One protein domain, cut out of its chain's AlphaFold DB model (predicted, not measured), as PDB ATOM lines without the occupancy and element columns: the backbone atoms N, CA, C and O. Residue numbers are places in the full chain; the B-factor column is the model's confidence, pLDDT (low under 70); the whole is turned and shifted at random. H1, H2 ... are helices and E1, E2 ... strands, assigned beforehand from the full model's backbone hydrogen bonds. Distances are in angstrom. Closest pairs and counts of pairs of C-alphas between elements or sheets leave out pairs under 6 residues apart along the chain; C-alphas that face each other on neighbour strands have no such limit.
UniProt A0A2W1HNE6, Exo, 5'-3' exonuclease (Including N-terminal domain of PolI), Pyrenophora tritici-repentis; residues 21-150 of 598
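This is residues 21 to 150 of the 598 residues of the protein "Exo, 5'-3' exonuclease (Including N-terminal domain of PolI)" of Pyrenophora tritici-repentis (UniProt A0A2W1HNE6). Look first for a small three-stranded sheet with long loops about it, from which one long helix, H4, runs away; its residues 133 to 148, with 149 and 150, stick out as a free arm. H1 crosses near the base of H4, and the short H2 and H3 make a corner away from that arm. The printed part has 130 residues, in the order H1 E1 E2 H2 H3 E3 H4; the sheet, E1 E2 E3, is antiparallel, and the class is mixed, helices and strands. It is only just compact, close to loose, with a radius of gyration of the C-alphas of 16.7 A, and elongated, spanning 58 by 33 by 26 A.

Start at the hairpin of E1, residues 39 to 44, and E2, residues 65 to 70, where N 42 and O 67 are 2.9 A apart, within hydrogen-bond range. On the other side of E2 find E3, residues 119 to 121, with N 66 and O 120 at 2.8 A. H4, residues 122 to 148, only grazes the sheet with residues 122 to 128. H1, residues 21 to 34, only grazes it with residues 29 to 34. H1 and H4 only just touch, with 3 pairs of C-alphas within 8 A, about perpendicular at 78 degrees; the closest C-alphas, of Val 27 and Leu 128, are 7.2 A apart. H2, residues 98 to 101, and H3, residues 103 to 112, only just touch, only at the corner, with 3 such pairs; the closest C-alphas, of Met 100 and Thr 106, are 5.4 A apart. H3 and H4 are apart. In H1, H3 and H4 every O i to N i+4 pair is within hydrogen-bond range; H2 is too short for one.

Find C-alpha 21 at (47.816, -18.982, -3.862), where H1 begins its 19.4 A. E1 covers 15.4 A, E2 16.3 A, H3 14.3 A. From C-alpha 122 at (47.299, -32.967, -19.189), H4 runs 38.3 A to C-alpha 148 at (39.358, -43.107, 16.873).

The farthest C-alphas, of Pro 103 and Arg 150, are 58.6 A apart. The printed part has no cut. The long links are residues 45 to 64 and 71 to 97; in the second, residues 78 to 79 pair antiparallel with 93 to 94. pLDDT is under 70 at residues 34 to 37, 47, 60 and 150.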
ATOM      1  N   GLN A  21      49.045 -19.759  -3.699       83.94
ATOM      2  CA  GLN A  21      47.816 -18.982  -3.862       83.94
ATOM      3  C   GLN A  21      47.180 -19.212  -5.236       83.94
ATOM      4  O   GLN A  21      45.985 -19.482  -5.323       83.94
ATOM      5  N   CYS A  22      47.982 -19.182  -6.306       84.31
ATOM      6  CA  CYS A  22      47.492 -19.483  -7.652       84.31
ATOM      7  C   CYS A  22      46.877 -20.886  -7.690       84.31
ATOM      8  O   CYS A  22      45.754 -21.063  -8.148       84.31
ATOM      9  N   MET A  23      47.565 -21.878  -7.128       83.69
ATOM     10  CA  MET A  23      47.007 -23.219  -7.009       83.69
ATOM     11  C   MET A  23      45.689 -23.252  -6.231       83.69
ATOM     12  O   MET A  23      44.739 -23.867  -6.707       83.69
ATOM     13  N   ALA A  24      45.617 -22.590  -5.075       85.19
ATOM     14  CA  ALA A  24      44.416 -22.562  -4.249       85.19
ATOM     15  C   ALA A  24      43.205 -22.011  -5.017       85.19
ATOM     16  O   ALA A  24      42.125 -22.578  -4.922       85.19
ATOM     17  N   GLU A  25      43.382 -20.984  -5.855       88.12
ATOM     18  CA  GLU A  25      42.310 -20.467  -6.718       88.12
ATOM     19  C   GLU A  25      41.823 -21.499  -7.746       88.12
ATOM     20  O   GLU A  25      40.638 -21.553  -8.075       88.12
ATOM     21  N   HIS A  26      42.730 -22.314  -8.291       88.38
ATOM     22  CA  HIS A  26      42.381 -23.367  -9.245       88.38
ATOM     23  C   HIS A  26      41.732 -24.577  -8.565       88.38
ATOM     24  O   HIS A  26      40.768 -25.118  -9.105       88.38
ATOM     25  N   VAL A  27      42.199 -24.952  -7.372       85.19
ATOM     26  CA  VAL A  27      41.562 -25.975  -6.531       85.19
ATOM     27  C   VAL A  27      40.166 -25.519  -6.128       85.19
ATOM     28  O   VAL A  27      39.215 -26.255  -6.352       85.19
ATOM     29  N   GLN A  28      40.013 -24.283  -5.650       85.25
ATOM     30  CA  GLN A  28      38.712 -23.717  -5.298       85.25
ATOM     31  C   GLN A  28      37.776 -23.662  -6.511       85.25
ATOM     32  O   GLN A  28      36.586 -23.938  -6.384       85.25
ATOM     33  N   TYR A  29      38.284 -23.333  -7.703       86.94
ATOM     34  CA  TYR A  29      37.483 -23.402  -8.925       86.94
ATOM     35  C   TYR A  29      36.991 -24.828  -9.189       86.94
ATOM     36  O   TYR A  29      35.804 -25.020  -9.434       86.94
ATOM     37  N   ILE A  30      37.875 -25.828  -9.115       81.62
ATOM     38  CA  ILE A  30      37.484 -27.228  -9.308       81.62
ATOM     39  C   ILE A  30      36.476 -27.636  -8.233       81.62
ATOM     40  O   ILE A  30      35.411 -28.108  -8.591       81.62
ATOM     41  N   GLU A  31      36.736 -27.364  -6.956       79.88
ATOM     42  CA  GLU A  31      35.857 -27.698  -5.830       79.88
ATOM     43  C   GLU A  31      34.469 -27.051  -5.956       79.88
ATOM     44  O   GLU A  31      33.450 -27.734  -5.883       79.88
ATOM     45  N   THR A  32      34.406 -25.742  -6.214       77.62
ATOM     46  CA  THR A  32      33.130 -25.034  -6.420       77.62
ATOM     47  C   THR A  32      32.374 -25.582  -7.623       77.62
ATOM     48  O   THR A  32      31.155 -25.724  -7.561       77.62
ATOM     49  N   THR A  33      33.081 -25.972  -8.681       71.06
ATOM     50  CA  THR A  33      32.470 -26.630  -9.839       71.06
ATOM     51  C   THR A  33      32.053 -28.074  -9.490       71.06
ATOM     52  O   THR A  33      30.999 -28.509  -9.935       71.06
ATOM     53  N   MET A  34      32.790 -28.782  -8.621       61.47
ATOM     54  CA  MET A  34      32.521 -30.159  -8.162       61.47
ATOM     55  C   MET A  34      31.322 -30.261  -7.221       61.47
ATOM     56  O   MET A  34      30.718 -31.324  -7.113       61.47
ATOM     57  N   THR A  35      30.935 -29.170  -6.553       58.50
ATOM     58  CA  THR A  35      29.671 -29.151  -5.797       58.50
ATOM     59  C   THR A  35      28.443 -29.319  -6.701       58.50
ATOM     60  O   THR A  35      27.377 -29.724  -6.230       58.50
ATOM     61  N   VAL A  36      28.588 -29.073  -8.010       64.88
ATOM     62  CA  VAL A  36      27.625 -29.495  -9.030       64.88
ATOM     63  C   VAL A  36      27.925 -30.960  -9.338       64.88
ATOM     64  O   VAL A  36      28.980 -31.271  -9.875       64.88
ATOM     65  N   LYS A  37      27.008 -31.849  -8.946       58.19
ATOM     66  CA  LYS A  37      27.238 -33.279  -8.669       58.19
ATOM     67  C   LYS A  37      27.913 -34.158  -9.730       58.19
ATOM     68  O   LYS A  37      28.204 -35.295  -9.395       58.19
ATOM     69  N   ASP A  38      28.225 -33.685 -10.927       80.00
ATOM     70  CA  ASP A  38      28.828 -34.509 -11.969       80.00
ATOM     71  C   ASP A  38      29.735 -33.649 -12.863       80.00
ATOM     72  O   ASP A  38      29.257 -32.930 -13.746       80.00
ATOM     73  N   LEU A  39      31.052 -33.695 -12.637       83.62
ATOM     74  CA  LEU A  39      32.036 -33.096 -13.541       83.62
ATOM     75  C   LEU A  39      32.647 -34.141 -14.460       83.62
ATOM     76  O   LEU A  39      32.912 -35.273 -14.065       83.62
ATOM     77  N   ILE A  40      32.932 -33.705 -15.679       89.06
ATOM     78  CA  ILE A  40      33.629 -34.470 -16.702       89.06
ATOM     79  C   ILE A  40      34.827 -33.680 -17.216       89.06
ATOM     80  O   ILE A  40      34.848 -32.446 -17.222       89.06
ATOM     81  N   TYR A  41      35.823 -34.416 -17.687       88.25
ATOM     82  CA  TYR A  41      37.013 -33.861 -18.310       88.25
ATOM     83  C   TYR A  41      36.871 -33.978 -19.818       88.25
ATOM     84  O   TYR A  41      37.000 -35.068 -20.374       88.25
ATOM     85  N   VAL A  42      36.558 -32.862 -20.472       91.69
ATOM     86  CA  VAL A  42      36.328 -32.824 -21.915       91.69
ATOM     87  C   VAL A  42      37.619 -32.425 -22.618       91.69
ATOM     88  O   VAL A  42      38.135 -31.327 -22.432       91.69
ATOM     89  N   VAL A  43      38.148 -33.329 -23.430       90.50
ATOM     90  CA  VAL A  43      39.259 -33.082 -24.339       90.50
ATOM     91  C   VAL A  43      38.755 -32.217 -25.481       90.50
ATOM     92  O   VAL A  43      37.812 -32.579 -26.191       90.50
ATOM     93  N   GLU A  44      39.412 -31.084 -25.677       87.56
ATOM     94  CA  GLU A  44      39.175 -30.239 -26.830       87.56
ATOM     95  C   GLU A  44      40.318 -30.386 -27.829       87.56
ATOM     96  O   GLU A  44      41.478 -30.123 -27.517       87.56
ATOM     97  N   ASP A  45      39.976 -30.763 -29.062       80.25
ATOM     98  CA  ASP A  45      40.932 -30.844 -30.176       80.25
ATOM     99  C   ASP A  45      41.367 -29.471 -30.699       80.25
ATOM    100  O   ASP A  45      42.251 -29.365 -31.555       80.25
ATOM    101  N   ASP A  46      40.752 -28.399 -30.197       74.50
ATOM    102  CA  ASP A  46      41.050 -27.045 -30.624       74.50
ATOM    103  C   ASP A  46      42.440 -26.622 -30.137       74.50
ATOM    104  O   ASP A  46      42.640 -26.134 -29.023       74.50
ATOM    105  N   SER A  47      43.410 -26.698 -31.051       67.38
ATOM    106  CA  SER A  47      44.814 -26.317 -30.845       67.38
ATOM    107  C   SER A  47      45.038 -24.840 -30.481       67.38
ATOM    108  O   SER A  47      46.180 -24.383 -30.455       67.38
ATOM    109  N   LYS A  48      43.970 -24.055 -30.319       85.12
ATOM    110  CA  LYS A  48      44.010 -22.619 -30.017       85.12
ATOM    111  C   LYS A  48      43.848 -22.324 -28.531       85.12
ATOM    112  O   LYS A  48      44.159 -21.205 -28.120       85.12
ATOM    113  N   LYS A  49      43.340 -23.267 -27.734       87.38
ATOM    114  CA  LYS A  49      43.201 -23.041 -26.297       87.38
ATOM    115  C   LYS A  49      44.564 -23.094 -25.618       87.38
ATOM    116  O   LYS A  49      45.436 -23.873 -25.986       87.38
ATOM    117  N   ILE A  50      44.740 -22.222 -24.632       91.44
ATOM    118  CA  ILE A  50      45.944 -22.149 -23.804       91.44
ATOM    119  C   ILE A  50      45.622 -22.671 -22.409       91.44
ATOM    120  O   ILE A  50      44.511 -22.493 -21.912       91.44
ATOM    121  N   CYS A  51      46.605 -23.288 -21.760       92.94
ATOM    122  CA  CYS A  51      46.457 -23.722 -20.380       92.94
ATOM    123  C   CYS A  51      46.144 -22.522 -19.467       92.94
ATOM    124  O   CYS A  51      46.857 -21.519 -19.466       92.94
ATOM    125  N   SER A  52      45.101 -22.655 -18.649       93.81
ATOM    126  CA  SER A  52      44.648 -21.637 -17.693       93.81
ATOM    127  C   SER A  52      45.645 -21.430 -16.556       93.81
ATOM    128  O   SER A  52      45.637 -20.378 -15.919       93.81
ATOM    129  N   ASN A  53      46.525 -22.404 -16.308       92.69
ATOM    130  CA  ASN A  53      47.662 -22.207 -15.422       92.69
ATOM    131  C   ASN A  53      48.682 -21.276 -16.103       92.69
ATOM    132  O   ASN A  53      49.435 -21.681 -16.990       92.69
ATOM    133  N   ARG A  54      48.751 -20.023 -15.640       89.75
ATOM    134  CA  ARG A  54      49.701 -19.005 -16.134       89.75
ATOM    135  C   ARG A  54      51.172 -19.369 -15.890       89.75
ATOM    136  O   ARG A  54      52.074 -18.756 -16.462       89.75
ATOM    137  N   ALA A  55      51.437 -20.328 -15.008       89.00
ATOM    138  CA  ALA A  55      52.765 -20.869 -14.762       89.00
ATOM    139  C   ALA A  55      53.106 -22.083 -15.640       89.00
ATOM    140  O   ALA A  55      54.242 -22.545 -15.584       89.00
ATOM    141  N   CYS A  56      52.179 -22.558 -16.481       90.19
ATOM    142  CA  CYS A  56      52.430 -23.683 -17.372       90.19
ATOM    143  C   CYS A  56      53.576 -23.359 -18.355       90.19
ATOM    144  O   CYS A  56      53.451 -22.417 -19.144       90.19
ATOM    145  N   PRO A  57      54.685 -24.124 -18.340       83.31
ATOM    146  CA  PRO A  57      55.842 -23.860 -19.197       83.31
ATOM    147  C   PRO A  57      55.597 -24.222 -20.668       83.31
ATOM    148  O   PRO A  57      56.341 -23.797 -21.547       83.31
ATOM    149  N   GLU A  58      54.555 -25.003 -20.956       76.44
ATOM    150  CA  GLU A  58      54.329 -25.613 -22.268       76.44
ATOM    151  C   GLU A  58      53.259 -24.911 -23.103       76.44
ATOM    152  O   GLU A  58      52.720 -25.499 -24.037       76.44
ATOM    153  N   GLN A  59      52.978 -23.631 -22.836       74.31
ATOM    154  CA  GLN A  59      52.026 -22.849 -23.641       74.31
ATOM    155  C   GLN A  59      52.363 -22.827 -25.147       74.31
ATOM    156  O   GLN A  59      51.509 -22.495 -25.962       74.31
ATOM    157  N   THR A  60      53.595 -23.175 -25.527       67.44
ATOM    158  CA  THR A  60      54.084 -23.164 -26.911       67.44
ATOM    159  C   THR A  60      53.978 -24.507 -27.636       67.44
ATOM    160  O   THR A  60      54.112 -24.535 -28.859       67.44
ATOM    161  N   LYS A  61      53.746 -25.624 -26.933       76.12
ATOM    162  CA  LYS A  61      53.645 -26.952 -27.556       76.12
ATOM    163  C   LYS A  61      52.181 -27.315 -27.789       76.12
ATOM    164  O   LYS A  61      51.321 -27.006 -26.972       76.12
ATOM    165  N   ARG A  62      51.901 -28.005 -28.902       75.38
ATOM    166  CA  ARG A  62      50.588 -28.617 -29.168       75.38
ATOM    167  C   ARG A  62      50.377 -29.765 -28.181       75.38
ATOM    168  O   ARG A  62      50.762 -30.893 -28.462       75.38
ATOM    169  N   ILE A  63      49.842 -29.448 -27.013       84.25
ATOM    170  CA  ILE A  63      49.460 -30.413 -25.985       84.25
ATOM    171  C   ILE A  63      47.939 -30.461 -25.950       84.25
ATOM    172  O   ILE A  63      47.292 -29.434 -26.156       84.25
ATOM    173  N   ALA A  64      47.379 -31.647 -25.708       90.50
ATOM    174  CA  ALA A  64      45.949 -31.804 -25.502       90.50
ATOM    175  C   ALA A  64      45.495 -30.900 -24.347       90.50
ATOM    176  O   ALA A  64      46.038 -30.955 -23.237       90.50
ATOM    177  N   ILE A  65      44.521 -30.044 -24.635       93.81
ATOM    178  CA  ILE A  65      43.907 -29.170 -23.648       93.81
ATOM    179  C   ILE A  65      42.591 -29.803 -23.216       93.81
ATOM    180  O   ILE A  65      41.762 -30.199 -24.032       93.81
ATOM    181  N   ILE A  66      42.428 -29.910 -21.907       94.44
ATOM    182  CA  ILE A  66      41.297 -30.539 -21.252       94.44
ATOM    183  C   ILE A  66      40.533 -29.455 -20.516       94.44
ATOM    184  O   ILE A  66      41.081 -28.752 -19.662       94.44
ATOM    185  N   THR A  67      39.261 -29.325 -20.840       94.75
ATOM    186  CA  THR A  67      38.341 -28.408 -20.191       94.75
ATOM    187  C   THR A  67      37.545 -29.165 -19.134       94.75
ATOM    188  O   THR A  67      37.075 -30.279 -19.362       94.75
ATOM    189  N   VAL A  68      37.424 -28.578 -17.944       92.50
ATOM    190  CA  VAL A  68      36.617 -29.151 -16.860       92.50
ATOM    191  C   VAL A  68      35.189 -28.658 -17.034       92.50
ATOM    192  O   VAL A  68      34.950 -27.456 -16.938       92.50
ATOM    193  N   GLU A  69      34.251 -29.561 -17.306       92.56
ATOM    194  CA  GLU A  69      32.878 -29.208 -17.672       92.56
ATOM    195  C   GLU A  69      31.840 -29.934 -16.815       92.56
ATOM    196  O   GLU A  69      32.100 -31.042 -16.342       92.56
ATOM    197  N   PRO A  70      30.635 -29.366 -16.640       89.81
ATOM    198  CA  PRO A  70      29.528 -30.112 -16.061       89.81
ATOM    199  C   PRO A  70      29.048 -31.209 -17.021       89.81
ATOM    200  O   PRO A  70      28.909 -30.999 -18.237       89.81
ATOM    201  N   LEU A  71      28.728 -32.375 -16.463       92.38
ATOM    202  CA  LEU A  71      28.021 -33.427 -17.174       92.38
ATOM    203  C   LEU A  71      26.592 -32.962 -17.463       92.38
ATOM    204  O   LEU A  71      25.803 -32.706 -16.557       92.38
ATOM    205  N   LEU A  72      26.251 -32.866 -18.747       90.50
ATOM    206  CA  LEU A  72      24.890 -32.533 -19.178       90.50
ATOM    207  C   LEU A  72      24.084 -33.798 -19.476       90.50
ATOM    208  O   LEU A  72      22.955 -33.950 -19.020       90.50
ATOM    209  N   ASN A  73      24.664 -34.697 -20.275       93.44
ATOM    210  CA  ASN A  73      24.079 -35.980 -20.642       93.44
ATOM    211  C   ASN A  73      25.175 -36.908 -21.190       93.44
ATOM    212  O   ASN A  73      25.970 -36.483 -22.032       93.44
ATOM    213  N   TRP A  74      25.189 -38.175 -20.770       94.94
ATOM    214  CA  TRP A  74      26.162 -39.173 -21.230       94.94
ATOM    215  C   TRP A  74      26.140 -39.406 -22.744       94.94
ATOM    216  O   TRP A  74      27.192 -39.592 -23.339       94.94
ATOM    217  N   GLY A  75      24.981 -39.303 -23.401       95.56
ATOM    218  CA  GLY A  75      24.882 -39.463 -24.855       95.56
ATOM    219  C   GLY A  75      25.533 -38.338 -25.665       95.56
ATOM    220  O   GLY A  75      25.690 -38.471 -26.876       95.56
ATOM    221  N   THR A  76      25.931 -37.232 -25.021       96.31
ATOM    222  CA  THR A  76      26.698 -36.151 -25.672       96.31
ATOM    223  C   THR A  76      28.208 -36.398 -25.666       96.31
ATOM    224  O   THR A  76      28.956 -35.614 -26.254       96.31
ATOM    225  N   LEU A  77      28.661 -37.471 -25.014       97.00
ATOM    226  CA  LEU A  77      30.067 -37.762 -24.772       97.00
ATOM    227  C   LEU A  77      30.483 -39.084 -25.412       97.00
ATOM    228  O   LEU A  77      29.707 -40.035 -25.457       97.00
ATOM    229  N   THR A  78      31.743 -39.139 -25.823       97.00
ATOM    230  CA  THR A  78      32.455 -40.376 -26.162       97.00
ATOM    231  C   THR A  78      33.733 -40.414 -25.342       97.00
ATOM    232  O   THR A  78      34.375 -39.380 -25.167       97.00
ATOM    233  N   GLU A  79      34.114 -41.572 -24.816       95.88
ATOM    234  CA  GLU A  79      35.372 -41.712 -24.080       95.88
ATOM    235  C   GLU A  79      36.584 -41.446 -24.993       95.88
ATOM    236  O   GLU A  79      36.603 -41.838 -26.162       95.88
ATOM    237  N   ALA A  80      37.587 -40.740 -24.473       95.44
ATOM    238  CA  ALA A  80      38.806 -40.376 -25.184       95.44
ATOM    239  C   ALA A  80      39.976 -41.252 -24.720       95.44
ATOM    240  O   ALA A  80      40.751 -40.888 -23.838       95.44
ATOM    241  N   HIS A  81      40.113 -42.423 -25.338       93.62
ATOM    242  CA  HIS A  81      41.154 -43.401 -24.997       93.62
ATOM    243  C   HIS A  81      42.579 -42.981 -25.396       93.62
ATOM    244  O   HIS A  81      43.533 -43.707 -25.139       93.62
ATOM    245  N   ASP A  82      42.740 -41.851 -26.081       92.75
ATOM    246  CA  ASP A  82      44.030 -41.328 -26.527       92.75
ATOM    247  C   ASP A  82      44.605 -40.259 -25.585       92.75
ATOM    248  O   ASP A  82      45.776 -39.894 -25.706       92.75
ATOM    249  N   VAL A  83      43.807 -39.773 -24.629       91.19
ATOM    250  CA  VAL A  83      44.211 -38.739 -23.674       91.19
ATOM    251  C   VAL A  83      43.970 -39.231 -22.254       91.19
ATOM    252  O   VAL A  83      42.839 -39.364 -21.793       91.19
ATOM    253  N   PHE A  84      45.059 -39.456 -21.528       88.25
ATOM    254  CA  PHE A  84      45.012 -39.910 -20.145       88.25
ATOM    255  C   PHE A  84      45.379 -38.769 -19.204       88.25
ATOM    256  O   PHE A  84      46.412 -38.117 -19.364       88.25
ATOM    257  N   ILE A  85      44.535 -38.550 -18.201       89.25
ATOM    258  CA  ILE A  85      44.853 -37.698 -17.059       89.25
ATOM    259  C   ILE A  85      45.391 -38.625 -15.978       89.25
ATOM    260  O   ILE A  85      44.702 -39.571 -15.609       89.25
ATOM    261  N   ASP A  86      46.606 -38.342 -15.505       82.75
ATOM    262  CA  ASP A  86      47.306 -39.110 -14.465       82.75
ATOM    263  C   ASP A  86      47.350 -40.631 -14.753       82.75
ATOM    264  O   ASP A  86      46.418 -41.329 -14.390       82.75
ATOM    265  N   PRO A  87      48.390 -41.160 -15.429       79.00
ATOM    266  CA  PRO A  87      48.498 -42.527 -15.973       79.00
ATOM    267  C   PRO A  87      47.253 -43.448 -16.056       79.00
ATOM    268  O   PRO A  87      47.362 -44.631 -15.742       79.00
ATOM    269  N   GLY A  88      46.092 -42.946 -16.504       77.38
ATOM    270  CA  GLY A  88      44.845 -43.716 -16.643       77.38
ATOM    271  C   GLY A  88      43.915 -43.745 -15.421       77.38
ATOM    272  O   GLY A  88      42.922 -44.464 -15.445       77.38
ATOM    273  N   ALA A  89      44.192 -42.974 -14.370       83.94
ATOM    274  CA  ALA A  89      43.358 -42.905 -13.171       83.94
ATOM    275  C   ALA A  89      42.035 -42.165 -13.409       83.94
ATOM    276  O   ALA A  89      41.036 -42.464 -12.755       83.94
ATOM    277  N   VAL A  90      42.019 -41.199 -14.332       87.62
ATOM    278  CA  VAL A  90      40.845 -40.361 -14.585       87.62
ATOM    279  C   VAL A  90      40.454 -40.437 -16.064       87.62
ATOM    280  O   VAL A  90      41.245 -40.026 -16.922       87.62
ATOM    281  N   PRO A  91      39.244 -40.941 -16.385       91.38
ATOM    282  CA  PRO A  91      38.773 -41.007 -17.760       91.38
ATOM    283  C   PRO A  91      38.544 -39.597 -18.309       91.38
ATOM    284  O   PRO A  91      38.049 -38.703 -17.613       91.38
ATOM    285  N   SER A  92      38.895 -39.407 -19.577       94.38
ATOM    286  CA  SER A  92      38.617 -38.181 -20.318       94.38
ATOM    287  C   SER A  92      37.636 -38.466 -21.457       94.38
ATOM    288  O   SER A  92      37.474 -39.607 -21.891       94.38
ATOM    289  N   PHE A  93      36.922 -37.439 -21.910       96.44
ATOM    290  CA  PHE A  93      35.812 -37.567 -22.853       96.44
ATOM    291  C   PHE A  93      35.911 -36.526 -23.964       96.44
ATOM    292  O   PHE A  93      36.502 -35.471 -23.789       96.44
ATOM    293  N   ARG A  94      35.278 -36.775 -25.105       96.25
ATOM    294  CA  ARG A  94      35.093 -35.826 -26.209       96.25
ATOM    295  C   ARG A  94      33.607 -35.528 -26.366       96.25
ATOM    296  O   ARG A  94      32.771 -36.410 -26.187       96.25
ATOM    297  N   ARG A  95      33.257 -34.291 -26.735       94.69
ATOM    298  CA  ARG A  95      31.868 -33.903 -27.052       94.69
ATOM    299  C   ARG A  95      31.499 -34.223 -28.495       94.69
ATOM    300  O   ARG A  95      31.239 -33.340 -29.307       94.69
ATOM    301  N   ASN A  96      31.495 -35.507 -28.799       95.94
ATOM    302  CA  ASN A  96      31.135 -36.057 -30.101       95.94
ATOM    303  C   ASN A  96      30.277 -37.325 -29.955       95.94
ATOM    304  O   ASN A  96      30.324 -38.194 -30.818       95.94
ATOM    305  N   GLY A  97      29.548 -37.461 -28.840       96.56
ATOM    306  CA  GLY A  97      28.619 -38.577 -28.648       96.56
ATOM    307  C   GLY A  97      27.434 -38.513 -29.617       96.56
ATOM    308  O   GLY A  97      27.172 -37.472 -30.214       96.56
ATOM    309  N   PHE A  98      26.677 -39.606 -29.733       97.38
ATOM    310  CA  PHE A  98      25.586 -39.752 -30.712       97.38
ATOM    311  C   PHE A  98      24.484 -38.681 -30.615       97.38
ATOM    312  O   PHE A  98      23.823 -38.383 -31.603       97.38
ATOM    313  N   LEU A  99      24.264 -38.071 -29.441       96.81
ATOM    314  CA  LEU A  99      23.308 -36.964 -29.313       96.81
ATOM    315  C   LEU A  99      23.821 -35.670 -29.949       96.81
ATOM    316  O   LEU A  99      23.018 -34.807 -30.279       96.81
ATOM    317  N   MET A 100      25.133 -35.509 -30.132       97.19
ATOM    318  CA  MET A 100      25.702 -34.320 -30.775       97.19
ATOM    319  C   MET A 100      25.401 -34.265 -32.279       97.19
ATOM    320  O   MET A 100      25.444 -33.176 -32.849       97.19
ATOM    321  N   ASP A 101      25.019 -35.389 -32.896       96.69
ATOM    322  CA  ASP A 101      24.530 -35.427 -34.281       96.69
ATOM    323  C   ASP A 101      23.184 -34.690 -34.437       96.69
ATOM    324  O   ASP A 101      22.831 -34.247 -35.532       96.69
ATOM    325  N   ASP A 102      22.442 -34.504 -33.339       97.38
ATOM    326  CA  ASP A 102      21.227 -33.695 -33.312       97.38
ATOM    327  C   ASP A 102      21.572 -32.199 -33.112       97.38
ATOM    328  O   ASP A 102      22.145 -31.801 -32.082       97.38
ATOM    329  N   PRO A 103      21.190 -31.309 -34.054       97.25
ATOM    330  CA  PRO A 103      21.440 -29.875 -33.929       97.25
ATOM    331  C   PRO A 103      20.775 -29.245 -32.695       97.25
ATOM    332  O   PRO A 103      21.283 -28.243 -32.179       97.25
ATOM    333  N   VAL A 104      19.667 -29.805 -32.197       97.19
ATOM    334  CA  VAL A 104      18.986 -29.328 -30.984       97.19
ATOM    335  C   VAL A 104      19.881 -29.526 -29.768       97.19
ATOM    336  O   VAL A 104      20.085 -28.587 -28.993       97.19
ATOM    337  N   TRP A 105      20.472 -30.712 -29.632       96.44
ATOM    338  CA  TRP A 105      21.412 -31.023 -28.559       96.44
ATOM    339  C   TRP A 105      22.675 -30.183 -28.656       96.44
ATOM    340  O   TRP A 105      23.085 -29.599 -27.656       96.44
ATOM    341  N   THR A 106      23.230 -30.007 -29.855       96.19
ATOM    342  CA  THR A 106      24.378 -29.113 -30.059       96.19
ATOM    343  C   THR A 106      24.081 -27.683 -29.585       96.19
ATOM    344  O   THR A 106      24.888 -27.072 -28.877       96.19
ATOM    345  N   GLN A 107      22.903 -27.133 -29.909       96.81
ATOM    346  CA  GLN A 107      22.496 -25.809 -29.424       96.81
ATOM    347  C   GLN A 107      22.259 -25.775 -27.911       96.81
ATOM    348  O   GLN A 107      22.581 -24.777 -27.265       96.81
ATOM    349  N   TYR A 108      21.677 -26.835 -27.353       96.06
ATOM    350  CA  TYR A 108      21.392 -26.949 -25.927       96.06
ATOM    351  C   TYR A 108      22.681 -26.993 -25.103       96.06
ATOM    352  O   TYR A 108      22.869 -26.180 -24.199       96.06
ATOM    353  N   VAL A 109      23.615 -27.857 -25.498       94.38
ATOM    354  CA  VAL A 109      24.956 -27.977 -24.921       94.38
ATOM    355  C   VAL A 109      25.683 -26.631 -24.985       94.38
ATOM    356  O   VAL A 109      26.142 -26.131 -23.962       94.38
ATOM    357  N   LYS A 110      25.673 -25.959 -26.143       94.50
ATOM    358  CA  LYS A 110      26.277 -24.626 -26.312       94.50
ATOM    359  C   LYS A 110      25.663 -23.540 -25.413       94.50
ATOM    360  O   LYS A 110      26.337 -22.560 -25.105       94.50
ATOM    361  N   LYS A 111      24.385 -23.664 -25.035       95.25
ATOM    362  CA  LYS A 111      23.696 -22.715 -24.141       95.25
ATOM    363  C   LYS A 111      23.966 -22.992 -22.664       95.25
ATOM    364  O   LYS A 111      24.007 -22.040 -21.891       95.25
ATOM    365  N   LEU A 112      24.088 -24.263 -22.282       92.00
ATOM    366  CA  LEU A 112      24.269 -24.666 -20.887       92.00
ATOM    367  C   LEU A 112      25.721 -24.645 -20.429       92.00
ATOM    368  O   LEU A 112      25.977 -24.390 -19.255       92.00
ATOM    369  N   ILE A 113      26.660 -24.913 -21.334       90.50
ATOM    370  CA  ILE A 113      28.077 -24.841 -21.011       90.50
ATOM    371  C   ILE A 113      28.453 -23.380 -20.712       90.50
ATOM    372  O   ILE A 113      28.239 -22.504 -21.560       90.50
ATOM    373  N   PRO A 114      29.037 -23.093 -19.533       89.81
ATOM    374  CA  PRO A 114      29.588 -21.779 -19.241       89.81
ATOM    375  C   PRO A 114      30.595 -21.348 -20.311       89.81
ATOM    376  O   PRO A 114      31.418 -22.132 -20.767       89.81
ATOM    377  N   LYS A 115      30.568 -20.074 -20.708       89.44
ATOM    378  CA  LYS A 115      31.529 -19.559 -21.701       89.44
ATOM    379  C   LYS A 115      32.960 -19.495 -21.161       89.44
ATOM    380  O   LYS A 115      33.910 -19.555 -21.933       89.44
ATOM    381  N   GLU A 116      33.101 -19.356 -19.847       89.38
ATOM    382  CA  GLU A 116      34.375 -19.172 -19.151       89.38
ATOM    383  C   GLU A 116      34.749 -20.441 -18.387       89.38
ATOM    384  O   GLU A 116      34.747 -20.488 -17.156       89.38
ATOM    385  N   LEU A 117      35.039 -21.502 -19.133       91.12
ATOM    386  CA  LEU A 117      35.573 -22.723 -18.547       91.12
ATOM    387  C   LEU A 117      37.089 -22.650 -18.451       91.12
ATOM    388  O   LEU A 117      37.770 -22.207 -19.383       91.12
ATOM    389  N   ARG A 118      37.625 -23.116 -17.321       93.75
ATOM    390  CA  ARG A 118      39.068 -23.294 -17.195       93.75
ATOM    391  C   ARG A 118      39.477 -24.555 -17.938       93.75
ATOM    392  O   ARG A 118      38.890 -25.625 -17.786       93.75
ATOM    393  N   SER A 119      40.520 -24.391 -18.725       93.88
ATOM    394  CA  SER A 119      41.135 -25.437 -19.521       93.88
ATOM    395  C   SER A 119      42.584 -25.636 -19.093       93.88
ATOM    396  O   SER A 119      43.275 -24.680 -18.742       93.88
ATOM    397  N   TYR A 120      43.056 -26.872 -19.065       94.62
ATOM    398  CA  TYR A 120      44.367 -27.243 -18.545       94.62
ATOM    399  C   TYR A 120      45.063 -28.178 -19.525       94.62
ATOM    400  O   TYR A 120      44.400 -28.950 -20.205       94.62
ATOM    401  N   CYS A 121      46.393 -28.145 -19.599       93.62
ATOM    402  CA  CYS A 121      47.093 -29.260 -20.231       93.62
ATOM    403  C   CYS A 121      47.028 -30.493 -19.317       93.62
ATOM    404  O   CYS A 121      46.830 -30.354 -18.103       93.62
ATOM    405  N   THR A 122      47.242 -31.674 -19.896       91.69
ATOM    406  CA  THR A 122      47.299 -32.967 -19.189       91.69
ATOM    407  C   THR A 122      48.162 -32.909 -17.931       91.69
ATOM    408  O   THR A 122      47.740 -33.354 -16.869       91.69
ATOM    409  N   ASP A 123      49.332 -32.283 -18.022       91.69
ATOM    410  CA  ASP A 123      50.319 -32.270 -16.945       91.69
ATOM    411  C   ASP A 123      49.907 -31.363 -15.783       91.69
ATOM    412  O   ASP A 123      50.014 -31.742 -14.620       91.69
ATOM    413  N   CYS A 124      49.412 -30.155 -16.080       93.00
ATOM    414  CA  CYS A 124      48.928 -29.252 -15.036       93.00
ATOM    415  C   CYS A 124      47.670 -29.797 -14.361       93.00
ATOM    416  O   CYS A 124      47.504 -29.600 -13.159       93.00
ATOM    417  N   LEU A 125      46.803 -30.467 -15.123       92.88
ATOM    418  CA  LEU A 125      45.614 -31.106 -14.578       92.88
ATOM    419  C   LEU A 125      45.971 -32.324 -13.719       92.88
ATOM    420  O   LEU A 125      45.445 -32.455 -12.619       92.88
ATOM    421  N   GLY A 126      46.906 -33.162 -14.173       91.81
ATOM    422  CA  GLY A 126      47.418 -34.295 -13.404       91.81
ATOM    423  C   GLY A 126      48.075 -33.857 -12.094       91.81
ATOM    424  O   GLY A 126      47.812 -34.442 -11.048       91.81
ATOM    425  N   GLU A 127      48.859 -32.772 -12.103       91.25
ATOM    426  CA  GLU A 127      49.439 -32.231 -10.868       91.25
ATOM    427  C   GLU A 127      48.372 -31.681  -9.907       91.25
ATOM    428  O   GLU A 127      48.473 -31.906  -8.700       91.25
ATOM    429  N   LEU A 128      47.339 -30.992 -10.417       90.62
ATOM    430  CA  LEU A 128      46.202 -30.560  -9.592       90.62
ATOM    431  C   LEU A 128      45.495 -31.758  -8.962       90.62
ATOM    432  O   LEU A 128      45.254 -31.752  -7.759       90.62
ATOM    433  N   TYR A 129      45.205 -32.786  -9.758       88.06
ATOM    434  CA  TYR A 129      44.536 -33.992  -9.288       88.06
ATOM    435  C   TYR A 129      45.344 -34.695  -8.196       88.06
ATOM    436  O   TYR A 129      44.811 -34.987  -7.126       88.06
ATOM    437  N   LYS A 130      46.653 -34.874  -8.417       88.69
ATOM    438  CA  LYS A 130      47.562 -35.471  -7.436       88.69
ATOM    439  C   LYS A 130      47.540 -34.717  -6.106       88.69
ATOM    440  O   LYS A 130      47.397 -35.338  -5.060       88.69
ATOM    441  N   ARG A 131      47.623 -33.386  -6.134       87.12
ATOM    442  CA  ARG A 131      47.604 -32.576  -4.905       87.12
ATOM    443  C   ARG A 131      46.242 -32.562  -4.220       87.12
ATOM    444  O   ARG A 131      46.190 -32.560  -2.995       87.12
ATOM    445  N   CYS A 132      45.148 -32.576  -4.982       85.00
ATOM    446  CA  CYS A 132      43.815 -32.762  -4.413       85.00
ATOM    447  C   CYS A 132      43.727 -34.106  -3.686       85.00
ATOM    448  O   CYS A 132      43.269 -34.145  -2.550       85.00
ATOM    449  N   LYS A 133      44.208 -35.190  -4.304       85.62
ATOM    450  CA  LYS A 133      44.245 -36.521  -3.690       85.62
ATOM    451  C   LYS A 133      45.079 -36.538  -2.405       85.62
ATOM    452  O   LYS A 133      44.574 -36.972  -1.379       85.62
ATOM    453  N   GLU A 134      46.298 -35.994  -2.435       86.56
ATOM    454  CA  GLU A 134      47.161 -35.869  -1.248       86.56
ATOM    455  C   GLU A 134      46.468 -35.078  -0.119       86.56
ATOM    456  O   GLU A 134      46.541 -35.456   1.048       86.56
ATOM    457  N   ALA A 135      45.753 -33.996  -0.448       81.50
ATOM    458  CA  ALA A 135      45.007 -33.215   0.536       81.50
ATOM    459  C   ALA A 135      43.836 -34.004   1.149       81.50
ATOM    460  O   ALA A 135      43.625 -33.934   2.361       81.50
ATOM    461  N   TRP A 136      43.099 -34.768   0.337       80.62
ATOM    462  CA  TRP A 136      42.022 -35.638   0.815       80.62
ATOM    463  C   TRP A 136      42.540 -36.759   1.711       80.62
ATOM    464  O   TRP A 136      41.970 -36.973   2.775       80.62
ATOM    465  N   GLU A 137      43.658 -37.396   1.362       85.44
ATOM    466  CA  GLU A 137      44.291 -38.423   2.201       85.44
ATOM    467  C   GLU A 137      44.651 -37.875   3.594       85.44
ATOM    468  O   GLU A 137      44.406 -38.534   4.606       85.44
ATOM    469  N   VAL A 138      45.147 -36.634   3.676       84.94
ATOM    470  CA  VAL A 138      45.416 -35.964   4.961       84.94
ATOM    471  C   VAL A 138      44.124 -35.672   5.732       84.94
ATOM    472  O   VAL A 138      44.078 -35.860   6.950       84.94
ATOM    473  N   ILE A 139      43.069 -35.206   5.059       77.88
ATOM    474  CA  ILE A 139      41.767 -34.943   5.695       77.88
ATOM    475  C   ILE A 139      41.166 -36.241   6.240       77.88
ATOM    476  O   ILE A 139      40.687 -36.253   7.377       77.88
ATOM    477  N   ASP A 140      41.223 -37.322   5.472       79.00
ATOM    478  CA  ASP A 140      40.723 -38.636   5.863       79.00
ATOM    479  C   ASP A 140      41.524 -39.191   7.038       79.00
ATOM    480  O   ASP A 140      40.932 -39.617   8.029       79.00
ATOM    481  N   GLU A 141      42.856 -39.095   7.011       87.50
ATOM    482  CA  GLU A 141      43.708 -39.509   8.129       87.50
ATOM    483  C   GLU A 141      43.380 -38.723   9.410       87.50
ATOM    484  O   GLU A 141      43.268 -39.297  10.497       87.50
ATOM    485  N   LEU A 142      43.183 -37.405   9.309       84.38
ATOM    486  CA  LEU A 142      42.812 -36.563  10.449       84.38
ATOM    487  C   LEU A 142      41.397 -36.859  10.955       84.38
ATOM    488  O   LEU A 142      41.165 -36.861  12.166       84.38
ATOM    489  N   THR A 143      40.456 -37.122  10.052       83.62
ATOM    490  CA  THR A 143      39.066 -37.459  10.387       83.62
ATOM    491  C   THR A 143      38.997 -38.824  11.062       83.62
ATOM    492  O   THR A 143      38.390 -38.951  12.127       83.62
ATOM    493  N   TYR A 144      39.716 -39.806  10.519       84.62
ATOM    494  CA  TYR A 144      39.905 -41.127  11.100       84.62
ATOM    495  C   TYR A 144      40.529 -41.028  12.497       84.62
ATOM    496  O   TYR A 144      39.946 -41.496  13.477       84.62
ATOM    497  N   LYS A 145      41.657 -40.319  12.644       84.31
ATOM    498  CA  LYS A 145      42.288 -40.091  13.954       84.31
ATOM    499  C   LYS A 145      41.345 -39.403  14.930       84.31
ATOM    500  O   LYS A 145      41.334 -39.761  16.098       84.31
ATOM    501  N   ARG A 146      40.525 -38.445  14.495       83.69
ATOM    502  CA  ARG A 146      39.561 -37.760  15.370       83.69
ATOM    503  C   ARG A 146      38.429 -38.678  15.830       83.69
ATOM    504  O   ARG A 146      38.008 -38.569  16.983       83.69
ATOM    505  N   ALA A 147      37.948 -39.555  14.953       76.81
ATOM    506  CA  ALA A 147      36.944 -40.556  15.289       76.81
ATOM    507  C   ALA A 147      37.505 -41.593  16.278       76.81
ATOM    508  O   ALA A 147      36.859 -41.901  17.279       76.81
ATOM    509  N   HIS A 148      38.744 -42.050  16.066       77.06
ATOM    510  CA  HIS A 148      39.358 -43.107  16.873       77.06
ATOM    511  C   HIS A 148      40.084 -42.623  18.134       77.06
ATOM    512  O   HIS A 148      40.107 -43.344  19.125       77.06
ATOM    513  N   ALA A 149      40.595 -41.391  18.186       71.31
ATOM    514  CA  ALA A 149      41.206 -40.819  19.392       71.31
ATOM    515  C   ALA A 149      40.192 -40.557  20.520       71.31
ATOM    516  O   ALA A 149      40.587 -40.231  21.637       71.31
ATOM    517  N   ARG A 150      38.887 -40.709  20.260       61.31
ATOM    518  CA  ARG A 150      37.838 -40.674  21.292       61.31
ATOM    519  C   ARG A 150      37.577 -42.028  21.959       61.31
ATOM    520  O   ARG A 150      36.919 -42.052  22.992       61.31
TER     521      ARG A 150